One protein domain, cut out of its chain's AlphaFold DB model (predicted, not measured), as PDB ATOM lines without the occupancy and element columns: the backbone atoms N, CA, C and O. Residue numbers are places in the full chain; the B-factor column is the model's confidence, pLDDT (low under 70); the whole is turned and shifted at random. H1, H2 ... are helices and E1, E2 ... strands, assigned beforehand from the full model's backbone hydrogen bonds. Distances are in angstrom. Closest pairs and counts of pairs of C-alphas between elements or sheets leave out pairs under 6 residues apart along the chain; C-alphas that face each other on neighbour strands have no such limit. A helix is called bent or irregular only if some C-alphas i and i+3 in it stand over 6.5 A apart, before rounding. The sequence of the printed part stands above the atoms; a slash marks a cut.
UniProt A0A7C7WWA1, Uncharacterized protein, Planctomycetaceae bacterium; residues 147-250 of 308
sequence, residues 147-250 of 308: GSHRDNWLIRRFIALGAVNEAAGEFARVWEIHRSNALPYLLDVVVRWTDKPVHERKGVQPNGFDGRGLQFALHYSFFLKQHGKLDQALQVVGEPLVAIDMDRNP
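Overview. This is residues 147 to 250 of the 308 residues of an uncharacterized protein of Planctomycetaceae bacterium (UniProt A0A7C7WWA1). A two-stranded hairpin, E1 and E2, reaches out as a long arm from a loose body of four helices, H1 to H4, each packed beside the next in the chain and running the opposite way, in a zigzag. The arm joins the body between H2 and H3, and its tip and the far end of the helices make the longest distance. Look in residues 147 to 250, 104 printed residues, for H1, H2, E1, E2, H3 and H4 in that order; the one sheet is E1 - E2, antiparallel, and the class is mostly helix. The whole is loose, with a radius of gyration of the C-alphas of 16.9 A, and flat, spanning 52 by 44 by 16 A.

Along the chain. Find C-alpha 185 at (-105.683, 11.851, 96.134); there E1 begins, residues 185 to 192, 20.9 A long. E2 returns over residues 198 to 204, 18.2 A. Before the strands comes H2, residues 164 to 182, the longest helix at 26.8 A, and before it H1, residues 153 to 161, which starts at C-alpha 153, (-112.663, 34.181, 84.819). After the strands look for H3, residues 211 to 226, 22.8 A, and H4, residues 230 to 247, 26.1 A, which ends at C-alpha 247, (-99.623, 20.717, 112.051). H4 has a kink of 32 degrees near residue 237; it is neither bent nor irregular, but only just: C-alphas 237 and 240 are 6.0 A apart.

Arrangement. Look first at the hairpin of E1 and E2, antiparallel at 147 degrees, where N 187 and O 202 are within hydrogen-bond range at 2.8 A, as are N 200 and O 189 at 2.9 A. E1 is apart from H1, H3 and H4, and E2 from H1, H2 and H4. H2 touches H3 at a shallow tilt of 28 degrees, opposite ways, the closest C-alphas being those of His 178 and Gly 213, 5.6 A. With residues 164 to 171 alone H2 touches H1, its helical hairpin partner, at a shallow tilt of 23 degrees, opposite ways; the closest C-alphas are those of Phe 158 and Ala 167, 5.1 A. H3 and H4, also a helical hairpin, touch at a shallow tilt of 23 degrees, opposite ways; the closest C-alphas are those of Ser 221 and Ala 233, 3.9 A. The helix packing is mostly aligned, with these three touching pairs at a shallow tilt. H2 and H4 are near each other, while H1 is apart from H3 and H4. In H1, H2 and H3 every O i to N i+4 pair is within hydrogen-bond range; in H4 13 of 14 are.

Size, cuts and confidence. The two C-alphas farthest apart, those of Asp 195 and Gly 228, are 54.2 A apart. The printed part has no cut. No link is long; that from E2 to H3 is short, and the others are tight. Read the B-factor column for the model's confidence: the mean pLDDT of the printed part is 79.2, and residue 147, residues 184 to 207 and residues 245 to 250 are under 70.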
ATOM      1  N   GLY A 147    -105.642  28.366  91.524       65.88
ATOM      2  CA  GLY A 147    -105.436  29.813  91.627       65.88
ATOM      3  C   GLY A 147    -106.259  30.550  92.690       65.88
ATOM      4  O   GLY A 147    -106.794  29.982  93.643       65.88
ATOM      5  N   SER A 148    -106.325  31.866  92.521       70.31
ATOM      6  CA  SER A 148    -107.166  32.777  93.294       70.31
ATOM      7  C   SER A 148    -108.393  33.196  92.472       70.31
ATOM      8  O   SER A 148    -108.422  33.036  91.253       70.31
ATOM      9  N   HIS A 149    -109.393  33.832  93.097       71.88
ATOM     10  CA  HIS A 149    -110.513  34.448  92.367       71.88
ATOM     11  C   HIS A 149    -110.052  35.477  91.317       71.88
ATOM     12  O   HIS A 149    -110.765  35.729  90.353       71.88
ATOM     13  N   ARG A 150    -108.858  36.065  91.493       72.19
ATOM     14  CA  ARG A 150    -108.239  36.996  90.532       72.19
ATOM     15  C   ARG A 150    -107.911  36.332  89.194       72.19
ATOM     16  O   ARG A 150    -107.929  36.999  88.160       72.19
ATOM     17  N   ASP A 151    -107.660  35.032  89.246       71.19
ATOM     18  CA  ASP A 151    -107.310  34.204  88.101       71.19
ATOM     19  C   ASP A 151    -108.543  33.469  87.559       71.19
ATOM     20  O   ASP A 151    -108.488  32.908  86.472       71.19
ATOM     21  N   ASN A 152    -109.663  33.473  88.296       80.25
ATOM     22  CA  ASN A 152    -110.894  32.801  87.899       80.25
ATOM     23  C   ASN A 152    -111.781  33.719  87.053       80.25
ATOM     24  O   ASN A 152    -112.380  34.679  87.550       80.25
ATOM     25  N   TRP A 153    -111.900  33.386  85.773       84.06
ATOM     26  CA  TRP A 153    -112.663  34.181  84.819       84.06
ATOM     27  C   TRP A 153    -114.139  34.330  85.213       84.06
ATOM     28  O   TRP A 153    -114.634  35.457  85.278       84.06
ATOM     29  N   LEU A 154    -114.845  33.234  85.518       88.69
ATOM     30  CA  LEU A 154    -116.287  33.271  85.804       88.69
ATOM     31  C   LEU A 154    -116.604  34.069  87.068       88.69
ATOM     32  O   LEU A 154    -117.480  34.931  87.031       88.69
ATOM     33  N   ILE A 155    -115.850  33.862  88.153       90.62
ATOM     34  CA  ILE A 155    -116.023  34.636  89.390       90.62
ATOM     35  C   ILE A 155    -115.862  36.132  89.097       90.62
ATOM     36  O   ILE A 155    -116.707  36.935  89.495       90.62
ATOM     37  N   ARG A 156    -114.829  36.526  88.340       89.50
ATOM     38  CA  ARG A 156    -114.613  37.936  87.982       89.50
ATOM     39  C   ARG A 156    -115.743  38.513  87.144       89.50
ATOM     40  O   ARG A 156    -116.112  39.665  87.361       89.50
ATOM     41  N   ARG A 157    -116.296  37.750  86.199       92.56
ATOM     42  CA  ARG A 157    -117.410  38.227  85.366       92.56
ATOM     43  C   ARG A 157    -118.704  38.332  86.156       92.56
ATOM     44  O   ARG A 157    -119.375  39.351  86.033       92.56
ATOM     45  N   PHE A 158    -119.012  37.376  87.030       95.38
ATOM     46  CA  PHE A 158    -120.177  37.487  87.908       95.38
ATOM     47  C   PHE A 158    -120.068  38.675  88.869       95.38
ATOM     48  O   PHE A 158    -121.027  39.435  88.990       95.38
ATOM     49  N   ILE A 159    -118.891  38.923  89.459       92.56
ATOM     50  CA  ILE A 159    -118.647  40.125  90.275       92.56
ATOM     51  C   ILE A 159    -118.839  41.401  89.439       92.56
ATOM     52  O   ILE A 159    -119.585  42.289  89.846       92.56
ATOM     53  N   ALA A 160    -118.231  41.489  88.251       91.94
ATOM     54  CA  ALA A 160    -118.347  42.662  87.373       91.94
ATOM     55  C   ALA A 160    -119.789  42.918  86.884       91.94
ATOM     56  O   ALA A 160    -120.175  44.057  86.593       91.94
ATOM     57  N   LEU A 161    -120.594  41.860  86.791       95.81
ATOM     58  CA  LEU A 161    -122.005  41.919  86.425       95.81
ATOM     59  C   LEU A 161    -122.936  42.196  87.616       95.81
ATOM     60  O   LEU A 161    -124.106  42.489  87.388       95.81
ATOM     61  N   GLY A 162    -122.438  42.155  88.857       95.12
ATOM     62  CA  GLY A 162    -123.263  42.261  90.067       95.12
ATOM     63  C   GLY A 162    -124.097  41.004  90.352       95.12
ATOM     64  O   GLY A 162    -125.043  41.049  91.135       95.12
ATOM     65  N   ALA A 163    -123.761  39.876  89.725       96.56
ATOM     66  CA  ALA A 163    -124.439  38.592  89.864       96.56
ATOM     67  C   ALA A 163    -123.949  37.859  91.128       96.56
ATOM     68  O   ALA A 163    -123.173  36.906  91.071       96.56
ATOM     69  N   VAL A 164    -124.347  38.373  92.298       95.44
ATOM     70  CA  VAL A 164    -123.822  37.950  93.612       95.44
ATOM     71  C   VAL A 164    -124.069  36.466  93.893       95.44
ATOM     72  O   VAL A 164    -123.195  35.789  94.431       95.44
ATOM     73  N   ASN A 165    -125.238  35.937  93.534       95.12
ATOM     74  CA  ASN A 165    -125.579  34.541  93.817       95.12
ATOM     75  C   ASN A 165    -124.752  33.576  92.961       95.12
ATOM     76  O   ASN A 165    -124.248  32.575  93.465       95.12
ATOM     77  N   GLU A 166    -124.563  33.910  91.691       95.38
ATOM     78  CA  GLU A 166    -123.743  33.160  90.747       95.38
ATOM     79  C   GLU A 166    -122.267  33.210  91.144       95.38
ATOM     80  O   GLU A 166    -121.608  32.172  91.187       95.38
ATOM     81  N   ALA A 167    -121.764  34.386  91.538       94.94
ATOM     82  CA  ALA A 167    -120.418  34.523  92.084       94.94
ATOM     83  C   ALA A 167    -120.233  33.643  93.330       94.94
ATOM     84  O   ALA A 167    -119.244  32.919  93.426       94.94
ATOM     85  N   ALA A 168    -121.195  33.653  94.262       94.50
ATOM     86  CA  ALA A 168    -121.153  32.820  95.463       94.50
ATOM     87  C   ALA A 168    -121.122  31.318  95.136       94.50
ATOM     88  O   ALA A 168    -120.384  30.574  95.784       94.50
ATOM     89  N   GLY A 169    -121.904  30.886  94.141       92.25
ATOM     90  CA  GLY A 169    -121.922  29.506  93.657       92.25
ATOM     91  C   GLY A 169    -120.576  29.078  93.072       92.25
ATOM     92  O   GLY A 169    -120.043  28.041  93.462       92.25
ATOM     93  N   GLU A 170    -119.976  29.910  92.218       90.88
ATOM     94  CA  GLU A 170    -118.654  29.619  91.650       90.88
ATOM     95  C   GLU A 170    -117.543  29.639  92.702       90.88
ATOM     96  O   GLU A 170    -116.661  28.781  92.681       90.88
ATOM     97  N   PHE A 171    -117.592  30.566  93.665       92.44
ATOM     98  CA  PHE A 171    -116.669  30.546  94.795       92.44
ATOM     99  C   PHE A 171    -116.762  29.230  95.577       92.44
ATOM    100  O   PHE A 171    -115.729  28.628  95.867       92.44
ATOM    101  N   ALA A 172    -117.977  28.768  95.886       91.56
ATOM    102  CA  ALA A 172    -118.195  27.508  96.595       91.56
ATOM    103  C   ALA A 172    -117.663  26.308  95.794       91.56
ATOM    104  O   ALA A 172    -116.971  25.450  96.342       91.56
ATOM    105  N   ARG A 173    -117.926  26.275  94.482       88.12
ATOM    106  CA  ARG A 173    -117.433  25.221  93.588       88.12
ATOM    107  C   ARG A 173    -115.909  25.165  93.566       88.12
ATOM    108  O   ARG A 173    -115.333  24.088  93.691       88.12
ATOM    109  N   VAL A 174    -115.244  26.309  93.410       85.25
ATOM    110  CA  VAL A 174    -113.775  26.372  93.375       85.25
ATOM    111  C   VAL A 174    -113.179  26.080  94.755       85.25
ATOM    112  O   VAL A 174    -112.144  25.420  94.839       85.25
ATOM    113  N   TRP A 175    -113.846  26.484  95.840       88.06
ATOM    114  CA  TRP A 175    -113.447  26.115  97.200       88.06
ATOM    115  C   TRP A 175    -113.426  24.598  97.405       88.06
ATOM    116  O   TRP A 175    -112.479  24.069  97.983       88.06
ATOM    117  N   GLU A 176    -114.410  23.880  96.860       84.94
ATOM    118  CA  GLU A 176    -114.439  22.416  96.926       84.94
ATOM    119  C   GLU A 176    -113.236  21.770  96.227       84.94
ATOM    120  O   GLU A 176    -112.724  20.744  96.681       84.94
ATOM    121  N   ILE A 177    -112.745  22.382  95.145       79.56
ATOM    122  CA  ILE A 177    -111.534  21.926  94.453       79.56
ATOM    123  C   ILE A 177    -110.318  22.100  95.369       79.56
ATOM    124  O   ILE A 177    -109.541  21.162  95.529       79.56
ATOM    125  N   HIS A 178    -110.170  23.265  96.011       79.00
ATOM    126  CA  HIS A 178    -109.088  23.515  96.976       79.00
ATOM    127  C   HIS A 178    -109.120  22.523  98.144       79.00
ATOM    128  O   HIS A 178    -108.102  21.905  98.449       79.00
ATOM    129  N   ARG A 179    -110.296  22.295  98.737       81.62
ATOM    130  CA  ARG A 179    -110.503  21.294  99.797       81.62
ATOM    131  C   ARG A 179    -110.132  19.884  99.352       81.62
ATOM    132  O   ARG A 179    -109.405  19.181 100.047       81.62
ATOM    133  N   SER A 180    -110.591  19.483  98.169       77.00
ATOM    134  CA  SER A 180    -110.288  18.166  97.602       77.00
ATOM    135  C   SER A 180    -108.791  17.974  97.343       77.00
ATOM    136  O   SER A 180    -108.289  16.862  97.492       77.00
ATOM    137  N   ASN A 181    -108.079  19.042  96.974       73.00
ATOM    138  CA  ASN A 181    -106.637  19.021  96.722       73.00
ATOM    139  C   ASN A 181    -105.799  18.990  98.008       73.00
ATOM    140  O   ASN A 181    -104.649  18.561  97.957       73.00
ATOM    141  N   ALA A 182    -106.354  19.437  99.138       73.25
ATOM    142  CA  ALA A 182    -105.681  19.401 100.436       73.25
ATOM    143  C   ALA A 182    -105.630  17.984 101.044       73.25
ATOM    144  O   ALA A 182    -104.775  17.688 101.882       73.25
ATOM    145  N   LEU A 183    -106.535  17.101 100.614       70.94
ATOM    146  CA  LEU A 183    -106.629  15.702 101.038       70.94
ATOM    147  C   LEU A 183    -105.748  14.789 100.166       70.94
ATOM    148  O   LEU A 183    -105.416  15.161  99.044       70.94
ATOM    149  N   PRO A 184    -105.384  13.572 100.619       66.06
ATOM    150  CA  PRO A 184    -104.698  12.623  99.748       66.06
ATOM    151  C   PRO A 184    -105.570  12.262  98.543       66.06
ATOM    152  O   PRO A 184    -106.753  11.936  98.685       66.06
ATOM    153  N   TYR A 185    -104.980  12.247  97.350       65.25
ATOM    154  CA  TYR A 185    -105.683  11.851  96.134       65.25
ATOM    155  C   TYR A 185    -104.818  10.999  95.213       65.25
ATOM    156  O   TYR A 185    -103.600  11.125  95.151       65.25
ATOM    157  N   LEU A 186    -105.472  10.111  94.464       60.44
ATOM    158  CA  LEU A 186    -104.840   9.412  93.352       60.44
ATOM    159  C   LEU A 186    -104.856  10.298  92.115       60.44
ATOM    160  O   LEU A 186    -105.893  10.894  91.793       60.44
ATOM    161  N   LEU A 187    -103.706  10.317  91.456       60.22
ATOM    162  CA  LEU A 187    -103.406  11.076  90.267       60.22
ATOM    163  C   LEU A 187    -102.989  10.146  89.134       60.22
ATOM    164  O   LEU A 187    -101.981   9.455  89.257       60.22
ATOM    165  N   ASP A 188    -103.732  10.145  88.032       56.66
ATOM    166  CA  ASP A 188    -103.266   9.509  86.800       56.66
ATOM    167  C   ASP A 188    -102.239  10.446  86.141       56.66
ATOM    168  O   ASP A 188    -102.576  11.556  85.727       56.66
ATOM    169  N   VAL A 189    -100.982  10.015  86.069       57.94
ATOM    170  CA  VAL A 189     -99.887  10.750  85.424       57.94
ATOM    171  C   VAL A 189     -99.405  10.004  84.191       57.94
ATOM    172  O   VAL A 189     -99.308   8.779  84.191       57.94
ATOM    173  N   VAL A 190     -99.058  10.746  83.142       58.03
ATOM    174  CA  VAL A 190     -98.364  10.175  81.985       58.03
ATOM    175  C   VAL A 190     -96.884  10.083  82.326       58.03
ATOM    176  O   VAL A 190     -96.227  11.095  82.565       58.03
ATOM    177  N   VAL A 191     -96.368   8.861  82.389       64.06
ATOM    178  CA  VAL A 191     -94.982   8.589  82.810       64.06
ATOM    179  C   VAL A 191     -94.089   8.339  81.607       64.06
ATOM    180  O   VAL A 191     -92.881   8.562  81.658       64.06
ATOM    181  N   ARG A 192     -94.696   7.934  80.488       62.03
ATOM    182  CA  ARG A 192     -94.025   7.825  79.203       62.03
ATOM    183  C   ARG A 192     -94.909   8.389  78.102       62.03
ATOM    184  O   ARG A 192     -96.038   7.938  77.911       62.03
ATOM    185  N   TRP A 193     -94.356   9.358  77.385       52.53
ATOM    186  CA  TRP A 193     -94.967   9.961  76.211       52.53
ATOM    187  C   TRP A 193     -94.515   9.190  74.968       52.53
ATOM    188  O   TRP A 193     -93.399   9.356  74.488       52.53
ATOM    189  N   THR A 194     -95.378   8.290  74.507       68.50
ATOM    190  CA  THR A 194     -95.255   7.498  73.272       68.50
ATOM    191  C   THR A 194     -96.586   7.560  72.525       68.50
ATOM    192  O   THR A 194     -97.575   8.009  73.104       68.50
ATOM    193  N   ASP A 195     -96.655   7.052  71.290       59.44
ATOM    194  CA  ASP A 195     -97.891   7.002  70.477       59.44
ATOM    195  C   ASP A 195     -99.076   6.351  71.222       59.44
ATOM    196  O   ASP A 195    -100.244   6.608  70.935       59.44
ATOM    197  N   LYS A 196     -98.770   5.527  72.231       61.03
ATOM    198  CA  LYS A 196     -99.686   5.134  73.305       61.03
ATOM    199  C   LYS A 196     -99.134   5.661  74.635       61.03
ATOM    200  O   LYS A 196     -98.144   5.095  75.107       61.03
ATOM    201  N   PRO A 197     -99.697   6.726  75.231       62.81
ATOM    202  CA  PRO A 197     -99.205   7.248  76.499       62.81
ATOM    203  C   PRO A 197     -99.365   6.199  77.603       62.81
ATOM    204  O   PRO A 197    -100.413   5.564  77.737       62.81
ATOM    205  N   VAL A 198     -98.309   5.998  78.392       65.69
ATOM    206  CA  VAL A 198     -98.353   5.099  79.551       65.69
ATOM    207  C   VAL A 198     -98.786   5.908  80.761       65.69
ATOM    208  O   VAL A 198     -98.080   6.826  81.190       65.69
ATOM    209  N   HIS A 199     -99.948   5.553  81.304       67.94
ATOM    210  CA  HIS A 199    -100.517   6.175  82.491       67.94
ATOM    211  C   HIS A 199    -100.193   5.343  83.732       67.94
ATOM    212  O   HIS A 199    -100.423   4.135  83.750       67.94
ATOM    213  N   GLU A 200     -99.715   5.993  84.787       69.00
ATOM    214  CA  GLU A 200     -99.588   5.390  86.113       69.00
ATOM    215  C   GLU A 200    -100.434   6.154  87.123       69.00
ATOM    216  O   GLU A 200    -100.544   7.380  87.070       69.00
ATOM    217  N   ARG A 201    -100.980   5.426  88.099       65.81
ATOM    218  CA  ARG A 201    -101.629   6.022  89.266       65.81
ATOM    219  C   ARG A 201    -100.599   6.323  90.332       65.81
ATOM    220  O   ARG A 201    -100.092   5.408  90.976       65.81
ATOM    221  N   LYS A 202    -100.340   7.603  90.568       60.09
ATOM    222  CA  LYS A 202     -99.529   8.068  91.691       60.09
ATOM    223  C   LYS A 202    -100.421   8.539  92.828       60.09
ATOM    224  O   LYS A 202    -101.364   9.297  92.622       60.09
ATOM    225  N   GLY A 203    -100.120   8.080  94.037       61.00
ATOM    226  CA  GLY A 203    -100.688   8.662  95.247       61.00
ATOM    227  C   GLY A 203    -100.027  10.002  95.526       61.00
ATOM    228  O   GLY A 203     -98.809  10.066  95.678       61.00
ATOM    229  N   VAL A 204    -100.828  11.058  95.588       62.44
ATOM    230  CA  VAL A 204    -100.407  12.361  96.090       62.44
ATOM    231  C   VAL A 204    -100.745  12.398  97.572       62.44
ATOM    232  O   VAL A 204    -101.896  12.198  97.965       62.44
ATOM    233  N   GLN A 205     -99.711  12.576  98.390       60.22
ATOM    234  CA  GLN A 205     -99.841  12.701  99.839       60.22
ATOM    235  C   GLN A 205    -100.555  14.013 100.196       60.22
ATOM    236  O   GLN A 205    -100.488  14.966  99.413       60.22
ATOM    237  N   PRO A 206    -101.244  14.077 101.348       64.38
ATOM    238  CA  PRO A 206    -101.854  15.319 101.787       64.38
ATOM    239  C   PRO A 206    -100.757  16.340 102.071       64.38
ATOM    240  O   PRO A 206     -99.884  16.098 102.900       64.38
ATOM    241  N   ASN A 207    -100.827  17.481 101.391       62.44
ATOM    242  CA  ASN A 207     -99.938  18.619 101.627       62.44
ATOM    243  C   ASN A 207    -100.666  19.774 102.336       62.44
ATOM    244  O   ASN A 207    -100.127  20.876 102.418       62.44
ATOM    245  N   GLY A 208    -101.895  19.538 102.815       70.31
ATOM    246  CA  GLY A 208    -102.741  20.577 103.390       70.31
ATOM    247  C   GLY A 208    -103.118  21.653 102.368       70.31
ATOM    248  O   GLY A 208    -103.057  21.444 101.154       70.31
ATOM    249  N   PHE A 209    -103.536  22.815 102.868       72.62
ATOM    250  CA  PHE A 209    -103.803  23.973 102.019       72.62
ATOM    251  C   PHE A 209    -102.492  24.667 101.649       72.62
ATOM    252  O   PHE A 209    -101.762  25.142 102.519       72.62
ATOM    253  N   ASP A 210    -102.216  24.772 100.351       72.62
ATOM    254  CA  ASP A 210    -101.099  25.572  99.857       72.62
ATOM    255  C   ASP A 210    -101.392  27.085  99.970       72.62
ATOM    256  O   ASP A 210    -102.504  27.525 100.285       72.62
ATOM    257  N   GLY A 211    -100.392  27.924  99.679       75.56
ATOM    258  CA  GLY A 211    -100.553  29.381  99.737       75.56
ATOM    259  C   GLY A 211    -101.671  29.926  98.834       75.56
ATOM    260  O   GLY A 211    -102.248  30.970  99.142       75.56
ATOM    261  N   ARG A 212    -102.022  29.222  97.748       75.31
ATOM    262  CA  ARG A 212    -103.094  29.621  96.824       75.31
ATOM    263  C   ARG A 212    -104.463  29.283  97.401       75.31
ATOM    264  O   ARG A 212    -105.354  30.124  97.335       75.31
ATOM    265  N   GLY A 213    -104.609  28.119  98.029       79.06
ATOM    266  CA  GLY A 213    -105.799  27.735  98.785       79.06
ATOM    267  C   GLY A 213    -106.078  28.685  99.945       79.06
ATOM    268  O   GLY A 213    -107.210  29.137 100.104       79.06
ATOM    269  N   LEU A 214    -105.041  29.092 100.685       85.12
ATOM    270  CA  LEU A 214    -105.168  30.101 101.743       85.12
ATOM    271  C   LEU A 214    -105.604  31.460 101.199       85.12
ATOM    272  O   LEU A 214    -106.534  32.082 101.716       85.12
ATOM    273  N   GLN A 215    -104.963  31.919 100.124       85.75
ATOM    274  CA  GLN A 215    -105.337  33.173  99.481       85.75
ATOM    275  C   GLN A 215    -106.777  33.128  98.950       85.75
ATOM    276  O   GLN A 215    -107.509  34.115  99.061       85.75
ATOM    277  N   PHE A 216    -107.205  32.000  98.384       87.75
ATOM    278  CA  PHE A 216    -108.574  31.812  97.924       87.75
ATOM    279  C   PHE A 216    -109.574  31.866  99.086       87.75
ATOM    280  O   PHE A 216    -110.557  32.602  98.990       87.75
ATOM    281  N   ALA A 217    -109.305  31.173 100.198       90.69
ATOM    282  CA  ALA A 217    -110.149  31.191 101.395       90.69
ATOM    283  C   ALA A 217    -110.344  32.615 101.948       90.69
ATOM    284  O   ALA A 217    -111.463  33.017 102.282       90.69
ATOM    285  N   LEU A 218    -109.279  33.423 101.979       92.56
ATOM    286  CA  LEU A 218    -109.355  34.831 102.386       92.56
ATOM    287  C   LEU A 218    -110.236  35.663 101.447       92.56
ATOM    288  O   LEU A 218    -111.047  36.468 101.899       92.56
ATOM    289  N   HIS A 219    -110.119  35.467 100.136       92.25
ATOM    290  CA  HIS A 219    -110.959  36.185  99.181       92.25
ATOM    291  C   HIS A 219    -112.428  35.763  99.251       92.25
ATOM    292  O   HIS A 219    -113.314  36.616  99.209       92.25
ATOM    293  N   TYR A 220    -112.688  34.463  99.378       94.25
ATOM    294  CA  TYR A 220    -114.046  33.949  99.462       94.25
ATOM    295  C   TYR A 220    -114.731  34.390 100.762       94.25
ATOM    296  O   TYR A 220    -115.853  34.892 100.734       94.25
ATOM    297  N   SER A 221    -114.040  34.301 101.899       95.31
ATOM    298  CA  SER A 221    -114.565  34.807 103.171       95.31
ATOM    299  C   SER A 221    -114.815  36.312 103.150       95.31
ATOM    300  O   SER A 221    -115.848  36.760 103.645       95.31
ATOM    301  N   PHE A 222    -113.932  37.103 102.535       95.44
ATOM    302  CA  PHE A 222    -114.158  38.537 102.360       95.44
ATOM    303  C   PHE A 222    -115.426  38.813 101.541       95.44
ATOM    304  O   PHE A 222    -116.266  39.602 101.973       95.44
ATOM    305  N   PHE A 223    -115.602  38.116 100.415       95.44
ATOM    306  CA  PHE A 223    -116.814  38.196  99.598       95.44
ATOM    307  C   PHE A 223    -118.072  37.834 100.410       95.44
ATOM    308  O   PHE A 223    -119.034  38.599 100.445       95.44
ATOM    309  N   LEU A 224    -118.057  36.716 101.141       96.25
ATOM    310  CA  LEU A 224    -119.174  36.296 101.996       96.25
ATOM    311  C   LEU A 224    -119.490  37.329 103.087       96.25
ATOM    312  O   LEU A 224    -120.658  37.655 103.307       96.25
ATOM    313  N   LYS A 225    -118.460  37.892 103.730       97.00
ATOM    314  CA  LYS A 225    -118.600  38.934 104.753       97.00
ATOM    315  C   LYS A 225    -119.258  40.195 104.190       97.00
ATOM    316  O   LYS A 225    -120.167  40.722 104.824       97.00
ATOM    317  N   GLN A 226    -118.837  40.660 103.011       96.88
ATOM    318  CA  GLN A 226    -119.442  41.826 102.350       96.88
ATOM    319  C   GLN A 226    -120.932  41.632 102.040       96.88
ATOM    320  O   GLN A 226    -121.676  42.606 101.972       96.88
ATOM    321  N   HIS A 227    -121.376  40.382 101.909       96.06
ATOM    322  CA  HIS A 227    -122.765  40.021 101.639       96.06
ATOM    323  C   HIS A 227    -123.510  39.479 102.870       96.06
ATOM    324  O   HIS A 227    -124.504  38.769 102.727       96.06
ATOM    325  N   GLY A 228    -123.044  39.801 104.085       96.00
ATOM    326  CA  GLY A 228    -123.745  39.494 105.337       96.00
ATOM    327  C   GLY A 228    -123.703  38.022 105.767       96.00
ATOM    328  O   GLY A 228    -124.402  37.638 106.698       96.00
ATOM    329  N   LYS A 229    -122.879  37.185 105.127       95.81
ATOM    330  CA  LYS A 229    -122.754  35.745 105.415       95.81
ATOM    331  C   LYS A 229    -121.564  35.470 106.338       95.81
ATOM    332  O   LYS A 229    -120.642  34.741 105.973       95.81
ATOM    333  N   LEU A 230    -121.560  36.090 107.521       95.81
ATOM    334  CA  LEU A 230    -120.414  36.066 108.441       95.81
ATOM    335  C   LEU A 230    -120.037  34.649 108.894       95.81
ATOM    336  O   LEU A 230    -118.862  34.299 108.844       95.81
ATOM    337  N   ASP A 231    -121.012  33.822 109.268       95.50
ATOM    338  CA  ASP A 231    -120.738  32.462 109.753       95.50
ATOM    339  C   ASP A 231    -120.078  31.595 108.675       95.50
ATOM    340  O   ASP A 231    -119.096  30.902 108.932       95.50
ATOM    341  N   GLN A 232    -120.552  31.705 107.429       94.25
ATOM    342  CA  GLN A 232    -119.942  31.017 106.289       94.25
ATOM    343  C   GLN A 232    -118.532  31.551 106.006       94.25
ATOM    344  O   GLN A 232    -117.627  30.774 105.711       94.25
ATOM    345  N   ALA A 233    -118.319  32.866 106.125       95.44
ATOM    346  CA  ALA A 233    -116.998  33.467 105.961       95.44
ATOM    347  C   ALA A 233    -115.993  32.929 106.994       95.44
ATOM    348  O   ALA A 233    -114.867  32.582 106.634       95.44
ATOM    349  N   LEU A 234    -116.411  32.830 108.262       94.50
ATOM    350  CA  LEU A 234    -115.601  32.260 109.340       94.50
ATOM    351  C   LEU A 234    -115.329  30.774 109.116       94.50
ATOM    352  O   LEU A 234    -114.207  30.336 109.344       94.50
ATOM    353  N   GLN A 235    -116.305  30.014 108.619       93.50
ATOM    354  CA  GLN A 235    -116.117  28.602 108.291       93.50
ATOM    355  C   GLN A 235    -115.061  28.404 107.192       93.50
ATOM    356  O   GLN A 235    -114.156  27.587 107.357       93.50
ATOM    357  N   VAL A 236    -115.139  29.180 106.105       93.12
ATOM    358  CA  VAL A 236    -114.206  29.091 104.966       93.12
ATOM    359  C   VAL A 236    -112.761  29.382 105.377       93.12
ATOM    360  O   VAL A 236    -111.851  28.714 104.902       93.12
ATOM    361  N   VAL A 237    -112.527  30.363 106.254       92.62
ATOM    362  CA  VAL A 237    -111.172  30.678 106.753       92.62
ATOM    363  C   VAL A 237    -110.755  29.769 107.907       92.62
ATOM    364  O   VAL A 237    -109.578  29.448 108.037       92.62
ATOM    365  N   GLY A 238    -111.699  29.328 108.733       89.38
ATOM    366  CA  GLY A 238    -111.432  28.448 109.865       89.38
ATOM    367  C   GLY A 238    -110.919  27.078 109.432       89.38
ATOM    368  O   GLY A 238    -109.968  26.584 110.026       89.38
ATOM    369  N   GLU A 239    -111.486  26.492 108.375       87.81
ATOM    370  CA  GLU A 239    -111.088  25.175 107.856       87.81
ATOM    371  C   GLU A 239    -109.570  25.056 107.575       87.81
ATOM    372  O   GLU A 239    -108.927  24.186 108.171       87.81
ATOM    373  N   PRO A 240    -108.944  25.931 106.762       86.06
ATOM    374  CA  PRO A 240    -107.505  25.871 106.541       86.06
ATOM    375  C   PRO A 240    -106.677  26.266 107.769       86.06
ATOM    376  O   PRO A 240    -105.595  25.716 107.965       86.06
ATOM    377  N   LEU A 241    -107.156  27.195 108.605       84.62
ATOM    378  CA  LEU A 241    -106.430  27.599 109.813       84.62
ATOM    379  C   LEU A 241    -106.356  26.471 110.839       84.62
ATOM    380  O   LEU A 241    -105.291  26.244 111.397       84.62
ATOM    381  N   VAL A 242    -107.452  25.736 111.047       82.81
ATOM    382  CA  VAL A 242    -107.469  24.550 111.912       82.81
ATOM    383  C   VAL A 242    -106.551  23.472 111.344       82.81
ATOM    384  O   VAL A 242    -105.814  22.854 112.103       82.81
ATOM    385  N   ALA A 243    -106.538  23.265 110.023       75.62
ATOM    386  CA  ALA A 243    -105.631  22.303 109.400       75.62
ATOM    387  C   ALA A 243    -104.148  22.653 109.647       75.62
ATOM    388  O   ALA A 243    -103.378  21.783 110.042       75.62
ATOM    389  N   ILE A 244    -103.763  23.927 109.500       71.25
ATOM    390  CA  ILE A 244    -102.393  24.405 109.764       71.25
ATOM    391  C   ILE A 244    -102.055  24.380 111.262       71.25
ATOM    392  O   ILE A 244    -100.927  24.075 111.647       71.25
ATOM    393  N   ASP A 245    -103.010  24.715 112.127       63.16
ATOM    394  CA  ASP A 245    -102.815  24.676 113.577       63.16
ATOM    395  C   ASP A 245    -102.679  23.234 114.090       63.16
ATOM    396  O   ASP A 245    -101.904  22.962 115.005       63.16
ATOM    397  N   MET A 246    -103.328  22.269 113.432       53.12
ATOM    398  CA  MET A 246    -103.130  20.842 113.691       53.12
ATOM    399  C   MET A 246    -101.730  20.344 113.296       53.12
ATOM    400  O   MET A 246    -101.219  19.456 113.977       53.12
ATOM    401  N   ASP A 247    -101.057  20.957 112.312       53.03
ATOM    402  CA  ASP A 247     -99.623  20.717 112.051       53.03
ATOM    403  C   ASP A 247     -98.723  21.291 113.163       53.03
ATOM    404  O   ASP A 247     -97.590  20.842 113.361       53.03
ATOM    405  N   ARG A 248     -99.228  22.266 113.931       48.12
ATOM    406  CA  ARG A 248     -98.592  22.802 115.146       48.12
ATOM    407  C   ARG A 248     -99.047  22.103 116.428       48.12
ATOM    408  O   ARG A 248     -98.512  22.414 117.492       48.12
ATOM    409  N   ASN A 249     -99.976  21.145 116.354       40.94
ATOM    410  CA  ASN A 249    -100.455  20.402 117.514       40.94
ATOM    411  C   ASN A 249     -99.435  19.303 117.901       40.94
ATOM    412  O   ASN A 249     -99.271  18.309 117.186       40.94
ATOM    413  N   PRO A 250     -98.746  19.426 119.053       47.12
ATOM    414  CA  PRO A 250     -97.652  18.546 119.468       47.12
ATOM    415  C   PRO A 250     -98.079  17.107 119.793       47.12
ATOM    416  O   PRO A 250     -97.224  16.279 120.109       47.12
TER     417      PRO A 250